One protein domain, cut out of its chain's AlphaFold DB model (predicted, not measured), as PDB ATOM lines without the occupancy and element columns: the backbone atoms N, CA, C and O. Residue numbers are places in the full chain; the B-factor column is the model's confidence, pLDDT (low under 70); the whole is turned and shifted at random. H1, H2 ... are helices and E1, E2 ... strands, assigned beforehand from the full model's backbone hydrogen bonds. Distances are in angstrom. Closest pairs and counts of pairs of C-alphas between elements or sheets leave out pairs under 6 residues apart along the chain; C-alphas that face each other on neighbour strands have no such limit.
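AT A GLANCE: This is residues 167 to 233 of the 234 residues of an uncharacterized protein of Monosporascus sp. MG133 (UniProt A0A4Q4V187). There is little regular structure here: a small three-stranded sheet makes one end, with short H1 over E1, and the looping residues 189 to 228 make the other. The 67 printed residues hold E1, E2, H1, E3 in that order, the sheet being E2 E1 E3, antiparallel. The class is mixed, with 17 residues in named elements; the whole is compact, radius of gyration of the C-alphas 11.7 A, spans 37 by 28 by 20 A.

IN THESE COORDINATES: E1, residues 171 to 174, begins at C-alpha (-45.817, -7.669, -14.849) and is 10.3 A long. E2 is residues 180 to 182, 7.1 A; H1, 183 to 188, 8.5 A; E3, 229 to 232, 9.7 A, ending at C-alpha (-42.149, -10.400, -17.563).

HOW THE PARTS SIT: Hairpin E1 and E2 has N 181 and O 172 at 2.8 A, within hydrogen-bond range; E1 and E3 have N 232 and O 171, 2.8 A. H1, with every O i to N i+4 pair within range, stands up from the sheet at 50 degrees, height over the sheet 9.4 A; its closest C-alphas to E1 are Lys 183 and Phe 171, 5.5 A. E2, H1, E3 form a split strand-helix-strand unit, two strands of one sheet that are not neighbours, with a helix between them along the chain and E1 between them in the sheet; its crossover is right-handed.

THE WHOLE: The C-alphas of Ala 167 and Lys 206 are farthest apart, 37.9 A. The printed part has no cut; the H1 to E3 link is long, 40 residues, with 202 to 203 paired antiparallel to 212 to 213. Residues 167, 194 to 196 and 208 to 209 are under pLDDT 70.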
ATOM      1  N   ALA A 167     -50.369 -13.140 -24.696       60.66
ATOM      2  CA  ALA A 167     -49.052 -12.672 -25.117       60.66
ATOM      3  C   ALA A 167     -48.719 -11.294 -24.527       60.66
ATOM      4  O   ALA A 167     -47.722 -10.688 -24.922       60.66
ATOM      5  N   GLU A 168     -49.558 -10.766 -23.633       74.50
ATOM      6  CA  GLU A 168     -49.338  -9.472 -23.008       74.50
ATOM      7  C   GLU A 168     -48.635  -9.642 -21.660       74.50
ATOM      8  O   GLU A 168     -48.969 -10.512 -20.862       74.50
ATOM      9  N   HIS A 169     -47.619  -8.818 -21.411       80.38
ATOM     10  CA  HIS A 169     -46.870  -8.859 -20.162       80.38
ATOM     11  C   HIS A 169     -47.774  -8.473 -18.984       80.38
ATOM     12  O   HIS A 169     -48.282  -7.350 -18.928       80.38
ATOM     13  N   HIS A 170     -47.943  -9.384 -18.029       84.00
ATOM     14  CA  HIS A 170     -48.747  -9.141 -16.826       84.00
ATOM     15  C   HIS A 170     -48.015  -8.249 -15.817       84.00
ATOM     16  O   HIS A 170     -48.630  -7.419 -15.139       84.00
ATOM     17  N   PHE A 171     -46.687  -8.374 -15.781       89.75
ATOM     18  CA  PHE A 171     -45.817  -7.669 -14.849       89.75
ATOM     19  C   PHE A 171     -44.694  -6.943 -15.574       89.75
ATOM     20  O   PHE A 171     -44.203  -7.389 -16.614       89.75
ATOM     21  N   PHE A 172     -44.263  -5.828 -14.996       93.44
ATOM     22  CA  PHE A 172     -43.172  -5.011 -15.508       93.44
ATOM     23  C   PHE A 172     -42.176  -4.712 -14.397       93.44
ATOM     24  O   PHE A 172     -42.558  -4.235 -13.335       93.44
ATOM     25  N   ALA A 173     -40.893  -4.938 -14.665       94.50
ATOM     26  CA  ALA A 173     -39.807  -4.606 -13.755       94.50
ATOM     27  C   ALA A 173     -38.994  -3.416 -14.273       94.50
ATOM     28  O   ALA A 173     -38.751  -3.284 -15.478       94.50
ATOM     29  N   VAL A 174     -38.536  -2.560 -13.364       94.94
ATOM     30  CA  VAL A 174     -37.644  -1.441 -13.688       94.94
ATOM     31  C   VAL A 174     -36.202  -1.945 -13.784       94.94
ATOM     32  O   VAL A 174     -35.680  -2.531 -12.843       94.94
ATOM     33  N   LYS A 175     -35.503  -1.676 -14.891       95.00
ATOM     34  CA  LYS A 175     -34.125  -2.152 -15.139       95.00
ATOM     35  C   LYS A 175     -33.101  -1.644 -14.126       95.00
ATOM     36  O   LYS A 175     -32.123  -2.329 -13.858       95.00
ATOM     37  N   ALA A 176     -33.295  -0.427 -13.627       93.12
ATOM     38  CA  ALA A 176     -32.334   0.237 -12.754       93.12
ATOM     39  C   ALA A 176     -32.415  -0.231 -11.292       93.12
ATOM     40  O   ALA A 176     -31.387  -0.274 -10.625       93.12
ATOM     41  N   CYS A 177     -33.608  -0.579 -10.796       93.19
ATOM     42  CA  CYS A 177     -33.826  -0.932  -9.387       93.19
ATOM     43  C   CYS A 177     -34.454  -2.314  -9.160       93.19
ATOM     44  O   CYS A 177     -34.433  -2.806  -8.042       93.19
ATOM     45  N   GLY A 178     -34.990  -2.958 -10.198       91.75
ATOM     46  CA  GLY A 178     -35.578  -4.297 -10.120       91.75
ATOM     47  C   GLY A 178     -37.003  -4.358  -9.565       91.75
ATOM     48  O   GLY A 178     -37.591  -5.433  -9.581       91.75
ATOM     49  N   HIS A 179     -37.586  -3.240  -9.117       93.19
ATOM     50  CA  HIS A 179     -38.947  -3.226  -8.576       93.19
ATOM     51  C   HIS A 179     -39.987  -3.613  -9.632       93.19
ATOM     52  O   HIS A 179     -39.941  -3.125 -10.768       93.19
ATOM     53  N   VAL A 180     -40.915  -4.489  -9.236       92.81
ATOM     54  CA  VAL A 180     -41.945  -5.081 -10.096       92.81
ATOM     55  C   VAL A 180     -43.287  -4.398  -9.857       92.81
ATOM     56  O   VAL A 180     -43.679  -4.152  -8.722       92.81
ATOM     57  N   TYR A 181     -43.996  -4.111 -10.943       93.19
ATOM     58  CA  TYR A 181     -45.283  -3.429 -10.958       93.19
ATOM     59  C   TYR A 181     -46.281  -4.192 -11.827       93.19
ATOM     60  O   TYR A 181     -45.906  -4.876 -12.787       93.19
ATOM     61  N   CYS A 182     -47.567  -4.034 -11.526       91.19
ATOM     62  CA  CYS A 182     -48.630  -4.563 -12.371       91.19
ATOM     63  C   CYS A 182     -48.715  -3.785 -13.696       91.19
ATOM     64  O   CYS A 182     -48.337  -2.610 -13.788       91.19
ATOM     65  N   LYS A 183     -49.270  -4.427 -14.731       89.19
ATOM     66  CA  LYS A 183     -49.511  -3.798 -16.036       89.19
ATOM     67  C   LYS A 183     -50.272  -2.465 -15.926       89.19
ATOM     68  O   LYS A 183     -49.888  -1.497 -16.577       89.19
ATOM     69  N   LYS A 184     -51.293  -2.384 -15.062       88.69
ATOM     70  CA  LYS A 184     -52.107  -1.167 -14.868       88.69
ATOM     71  C   LYS A 184     -51.248   0.020 -14.416       88.69
ATOM     72  O   LYS A 184     -51.310   1.084 -15.028       88.69
ATOM     73  N   CYS A 185     -50.396  -0.165 -13.406       91.56
ATOM     74  CA  CYS A 185     -49.467   0.873 -12.954       91.56
ATOM     75  C   CYS A 185     -48.465   1.253 -14.048       91.56
ATOM     76  O   CYS A 185     -48.211   2.436 -14.258       91.56
ATOM     77  N   TYR A 186     -47.929   0.279 -14.789       91.81
ATOM     78  CA  TYR A 186     -47.019   0.568 -15.895       91.81
ATOM     79  C   TYR A 186     -47.679   1.411 -16.999       91.81
ATOM     80  O   TYR A 186     -47.089   2.399 -17.449       91.81
ATOM     81  N   ASP A 187     -48.894   1.068 -17.427       90.38
ATOM     82  CA  ASP A 187     -49.615   1.797 -18.476       90.38
ATOM     83  C   ASP A 187     -49.983   3.217 -18.029       90.38
ATOM     84  O   ASP A 187     -49.857   4.174 -18.802       90.38
ATOM     85  N   ASN A 188     -50.326   3.362 -16.748       89.81
ATOM     86  CA  ASN A 188     -50.776   4.605 -16.130       89.81
ATOM     87  C   ASN A 188     -49.650   5.427 -15.486       89.81
ATOM     88  O   ASN A 188     -49.917   6.475 -14.908       89.81
ATOM     89  N   ARG A 189     -48.383   5.017 -15.637       87.19
ATOM     90  CA  ARG A 189     -47.227   5.637 -14.961       87.19
ATOM     91  C   ARG A 189     -47.027   7.126 -15.231       87.19
ATOM     92  O   ARG A 189     -46.301   7.773 -14.491       87.19
ATOM     93  N   LYS A 190     -47.583   7.668 -16.322       85.62
ATOM     94  CA  LYS A 190     -47.557   9.109 -16.600       85.62
ATOM     95  C   LYS A 190     -48.859   9.723 -16.088       85.62
ATOM     96  O   LYS A 190     -49.910   9.331 -16.602       85.62
ATOM     97  N   PRO A 191     -48.806  10.708 -15.173       75.19
ATOM     98  CA  PRO A 191     -50.008  11.366 -14.692       75.19
ATOM     99  C   PRO A 191     -50.709  12.022 -15.881       75.19
ATOM    100  O   PRO A 191     -50.121  12.802 -16.633       75.19
ATOM    101  N   SER A 192     -51.965  11.647 -16.092       76.31
ATOM    102  CA  SER A 192     -52.807  12.150 -17.170       76.31
ATOM    103  C   SER A 192     -54.141  12.545 -16.568       76.31
ATOM    104  O   SER A 192     -54.754  11.750 -15.864       76.31
ATOM    105  N   ALA A 193     -54.626  13.745 -16.892       70.88
ATOM    106  CA  ALA A 193     -55.874  14.297 -16.356       70.88
ATOM    107  C   ALA A 193     -57.128  13.447 -16.660       70.88
ATOM    108  O   ALA A 193     -58.192  13.698 -16.109       70.88
ATOM    109  N   ARG A 194     -57.022  12.464 -17.565       69.19
ATOM    110  CA  ARG A 194     -58.107  11.541 -17.933       69.19
ATOM    111  C   ARG A 194     -58.019  10.173 -17.262       69.19
ATOM    112  O   ARG A 194     -58.844   9.319 -17.568       69.19
ATOM    113  N   ASN A 195     -57.012   9.934 -16.430       67.56
ATOM    114  CA  ASN A 195     -56.805   8.622 -15.844       67.56
ATOM    115  C   ASN A 195     -57.445   8.547 -14.454       67.56
ATOM    116  O   ASN A 195     -57.027   9.305 -13.584       67.56
ATOM    117  N   PRO A 196     -58.436   7.667 -14.227       68.75
ATOM    118  CA  PRO A 196     -59.042   7.498 -12.906       68.75
ATOM    119  C   PRO A 196     -58.136   6.737 -11.927       68.75
ATOM    120  O   PRO A 196     -58.463   6.647 -10.748       68.75
ATOM    121  N   PHE A 197     -57.026   6.166 -12.404       73.75
ATOM    122  CA  PHE A 197     -56.092   5.408 -11.581       73.75
ATOM    123  C   PHE A 197     -55.005   6.319 -11.027       73.75
ATOM    124  O   PHE A 197     -54.124   6.763 -11.769       73.75
ATOM    125  N   ASP A 198     -55.069   6.557  -9.721       78.94
ATOM    126  CA  ASP A 198     -53.953   7.126  -8.981       78.94
ATOM    127  C   ASP A 198     -52.853   6.068  -8.838       78.94
ATOM    128  O   ASP A 198     -53.112   4.908  -8.514       78.94
ATOM    129  N   VAL A 199     -51.624   6.453  -9.159       86.06
ATOM    130  CA  VAL A 199     -50.452   5.580  -9.117       86.06
ATOM    131  C   VAL A 199     -49.392   6.268  -8.270       86.06
ATOM    132  O   VAL A 199     -48.990   7.385  -8.579       86.06
ATOM    133  N   GLY A 200     -48.913   5.599  -7.219       86.62
ATOM    134  CA  GLY A 200     -47.947   6.131  -6.245       86.62
ATOM    135  C   GLY A 200     -46.531   6.432  -6.760       86.62
ATOM    136  O   GLY A 200     -45.578   6.397  -5.986       86.62
ATOM    137  N   PHE A 201     -46.338   6.710  -8.051       90.06
ATOM    138  CA  PHE A 201     -45.025   7.106  -8.549       90.06
ATOM    139  C   PHE A 201     -44.651   8.513  -8.094       90.06
ATOM    140  O   PHE A 201     -45.430   9.464  -8.186       90.06
ATOM    141  N   ARG A 202     -43.405   8.667  -7.658       90.38
ATOM    142  CA  ARG A 202     -42.941   9.910  -7.051       90.38
ATOM    143  C   ARG A 202     -42.464  10.896  -8.118       90.38
ATOM    144  O   ARG A 202     -41.642  10.523  -8.951       90.38
ATOM    145  N   PRO A 203     -42.899  12.165  -8.114       88.12
ATOM    146  CA  PRO A 203     -42.313  13.168  -8.994       88.12
ATOM    147  C   PRO A 203     -40.889  13.523  -8.540       88.12
ATOM    148  O   PRO A 203     -40.608  13.641  -7.346       88.12
ATOM    149  N   ASP A 204     -39.981  13.731  -9.493       86.25
ATOM    150  CA  ASP A 204     -38.648  14.262  -9.211       86.25
ATOM    151  C   ASP A 204     -38.732  15.773  -8.943       86.25
ATOM    152  O   ASP A 204     -38.845  16.580  -9.865       86.25
ATOM    153  N   LEU A 205     -38.656  16.164  -7.669       79.38
ATOM    154  CA  LEU A 205     -38.634  17.571  -7.254       79.38
ATOM    155  C   LEU A 205     -37.304  18.268  -7.592       79.38
ATOM    156  O   LEU A 205     -37.251  19.496  -7.634       79.38
ATOM    157  N   LYS A 206     -36.224  17.506  -7.828       76.19
ATOM    158  CA  LYS A 206     -34.883  18.052  -8.092       76.19
ATOM    159  C   LYS A 206     -34.734  18.488  -9.552       76.19
ATOM    160  O   LYS A 206     -34.030  19.454  -9.838       76.19
ATOM    161  N   THR A 207     -35.407  17.806 -10.483       70.50
ATOM    162  CA  THR A 207     -35.378  18.145 -11.911       70.50
ATOM    163  C   THR A 207     -36.714  18.738 -12.354       70.50
ATOM    164  O   THR A 207     -37.712  18.033 -12.440       70.50
ATOM    165  N   SER A 208     -36.720  19.988 -12.822       60.16
ATOM    166  CA  SER A 208     -37.895  20.687 -13.391       60.16
ATOM    167  C   SER A 208     -38.535  20.034 -14.634       60.16
ATOM    168  O   SER A 208     -39.473  20.573 -15.216       60.16
ATOM    169  N   LYS A 209     -38.041  18.869 -15.071       67.31
ATOM    170  CA  LYS A 209     -38.446  18.161 -16.291       67.31
ATOM    171  C   LYS A 209     -39.377  16.984 -16.002       67.31
ATOM    172  O   LYS A 209     -39.143  15.922 -16.558       67.31
ATOM    173  N   GLY A 210     -40.380  17.141 -15.135       75.62
ATOM    174  CA  GLY A 210     -41.499  16.190 -14.986       75.62
ATOM    175  C   GLY A 210     -41.110  14.705 -14.962       75.62
ATOM    176  O   GLY A 210     -41.827  13.879 -15.532       75.62
ATOM    177  N   LYS A 211     -39.942  14.380 -14.396       87.31
ATOM    178  CA  LYS A 211     -39.454  13.006 -14.316       87.31
ATOM    179  C   LYS A 211     -40.189  12.310 -13.191       87.31
ATOM    180  O   LYS A 211     -40.530  12.923 -12.181       87.31
ATOM    181  N   ILE A 212     -40.414  11.028 -13.389       91.19
ATOM    182  CA  ILE A 212     -41.149  10.173 -12.481       91.19
ATOM    183  C   ILE A 212     -40.161   9.139 -11.955       91.19
ATOM    184  O   ILE A 212     -39.450   8.497 -12.732       91.19
ATOM    185  N   LEU A 213     -40.096   9.027 -10.639       92.62
ATOM    186  CA  LEU A 213     -39.238   8.127  -9.890       92.62
ATOM    187  C   LEU A 213     -40.034   6.911  -9.420       92.62
ATOM    188  O   LEU A 213     -41.268   6.915  -9.372       92.62
ATOM    189  N   CYS A 214     -39.293   5.861  -9.091       93.75
ATOM    190  CA  CYS A 214     -39.821   4.652  -8.473       93.75
ATOM    191  C   CYS A 214     -40.705   4.982  -7.256       93.75
ATOM    192  O   CYS A 214     -40.429   5.931  -6.524       93.75
ATOM    193  N   ALA A 215     -41.770   4.200  -7.056       93.94
ATOM    194  CA  ALA A 215     -42.694   4.384  -5.936       93.94
ATOM    195  C   ALA A 215     -42.069   3.980  -4.588       93.94
ATOM    196  O   ALA A 215     -42.414   4.547  -3.560       93.94
ATOM    197  N   VAL A 216     -41.117   3.038  -4.604       93.06
ATOM    198  CA  VAL A 216     -40.440   2.536  -3.398       93.06
ATOM    199  C   VAL A 216     -39.620   3.630  -2.717       93.06
ATOM    200  O   VAL A 216     -38.875   4.365  -3.372       93.06
ATOM    201  N   ASP A 217     -39.732   3.690  -1.392       87.56
ATOM    202  CA  ASP A 217     -38.975   4.613  -0.557       87.56
ATOM    203  C   ASP A 217     -37.463   4.431  -0.743       87.56
ATOM    204  O   ASP A 217     -36.960   3.325  -0.922       87.56
ATOM    205  N   GLU A 218     -36.738   5.551  -0.779       87.62
ATOM    206  CA  GLU A 218     -35.285   5.621  -1.034       87.62
ATOM    207  C   GLU A 218     -34.825   5.216  -2.450       87.62
ATOM    208  O   GLU A 218     -33.634   5.282  -2.763       87.62
ATOM    209  N   CYS A 219     -35.742   4.881  -3.363       91.56
ATOM    210  CA  CYS A 219     -35.390   4.538  -4.735       91.56
ATOM    211  C   CYS A 219     -35.480   5.746  -5.688       91.56
ATOM    212  O   CYS A 219     -36.559   6.186  -6.076       91.56
ATOM    213  N   GLU A 220     -34.333   6.258  -6.144       91.12
ATOM    214  CA  GLU A 220     -34.256   7.407  -7.068       91.12
ATOM    215  C   GLU A 220     -34.190   7.009  -8.561       91.12
ATOM    216  O   GLU A 220     -33.795   7.804  -9.416       91.12
ATOM    217  N   SER A 221     -34.546   5.773  -8.918       92.81
ATOM    218  CA  SER A 221     -34.478   5.334 -10.316       92.81
ATOM    219  C   SER A 221     -35.576   5.970 -11.176       92.81
ATOM    220  O   SER A 221     -36.749   5.927 -10.802       92.81
ATOM    221  N   ASP A 222     -35.210   6.468 -12.360       92.94
ATOM    222  CA  ASP A 222     -36.148   7.021 -13.348       92.94
ATOM    223  C   ASP A 222     -37.004   5.916 -13.993       92.94
ATOM    224  O   ASP A 222     -36.485   4.960 -14.577       92.94
ATOM    225  N   VAL A 223     -38.324   6.085 -13.924       93.44
ATOM    226  CA  VAL A 223     -39.330   5.171 -14.486       93.44
ATOM    227  C   VAL A 223     -40.162   5.811 -15.611       93.44
ATOM    228  O   VAL A 223     -41.075   5.196 -16.171       93.44
ATOM    229  N   THR A 224     -39.825   7.036 -16.017       91.00
ATOM    230  CA  THR A 224     -40.569   7.833 -17.009       91.00
ATOM    231  C   THR A 224     -40.594   7.166 -18.391       91.00
ATOM    232  O   THR A 224     -41.623   7.122 -19.086       91.00
ATOM    233  N   ASN A 225     -39.443   6.644 -18.818       91.12
ATOM    234  CA  ASN A 225     -39.226   6.120 -20.164       91.12
ATOM    235  C   ASN A 225     -39.589   4.641 -20.267       91.12
ATOM    236  O   ASN A 225     -39.160   3.851 -19.441       91.12
ATOM    237  N   LYS A 226     -40.282   4.234 -21.345       91.50
ATOM    238  CA  LYS A 226     -40.624   2.817 -21.612       91.50
ATOM    239  C   LYS A 226     -39.388   1.909 -21.677       91.50
ATOM    240  O   LYS A 226     -39.452   0.748 -21.304       91.50
ATOM    241  N   THR A 227     -38.250   2.444 -22.120       93.00
ATOM    242  CA  THR A 227     -36.980   1.710 -22.233       93.00
ATOM    243  C   THR A 227     -36.373   1.329 -20.885       93.00
ATOM    244  O   THR A 227     -35.554   0.409 -20.849       93.00
ATOM    245  N   ALA A 228     -36.776   1.993 -19.797       92.75
ATOM    246  CA  ALA A 228     -36.357   1.675 -18.435       92.75
ATOM    247  C   ALA A 228     -37.050   0.422 -17.874       92.75
ATOM    248  O   ALA A 228     -36.701  -0.016 -16.784       92.75
ATOM    249  N   TRP A 229     -37.987  -0.176 -18.616       94.38
ATOM    250  CA  TRP A 229     -38.803  -1.300 -18.167       94.38
ATOM    251  C   TRP A 229     -38.508  -2.579 -18.952       94.38
ATOM    252  O   TRP A 229     -38.075  -2.538 -20.110       94.38
ATOM    253  N   VAL A 230     -38.759  -3.718 -18.314       94.44
ATOM    254  CA  VAL A 230     -38.781  -5.051 -18.924       94.44
ATOM    255  C   VAL A 230     -40.093  -5.714 -18.538       94.44
ATOM    256  O   VAL A 230     -40.419  -5.781 -17.356       94.44
ATOM    257  N   GLY A 231     -40.847  -6.179 -19.530       91.62
ATOM    258  CA  GLY A 231     -42.044  -6.977 -19.288       91.62
ATOM    259  C   GLY A 231     -41.673  -8.427 -18.985       91.62
ATOM    260  O   GLY A 231     -40.816  -9.003 -19.658       91.62
ATOM    261  N   ILE A 232     -42.327  -9.011 -17.987       86.69
ATOM    262  CA  ILE A 232     -42.149 -10.400 -17.563       86.69
ATOM    263  C   ILE A 232     -43.320 -11.219 -18.112       86.69
ATOM    264  O   ILE A 232     -44.474 -10.786 -18.056       86.69
ATOM    265  N   PHE A 233     -43.002 -12.381 -18.678       82.31
ATOM    266  CA  PHE A 233     -43.973 -13.392 -19.091       82.31
ATOM    267  C   PHE A 233     -43.953 -14.532 -18.076       82.31
ATOM    268  O   PHE A 233     -42.875 -14.891 -17.598       82.31
TER     269      PHE A 233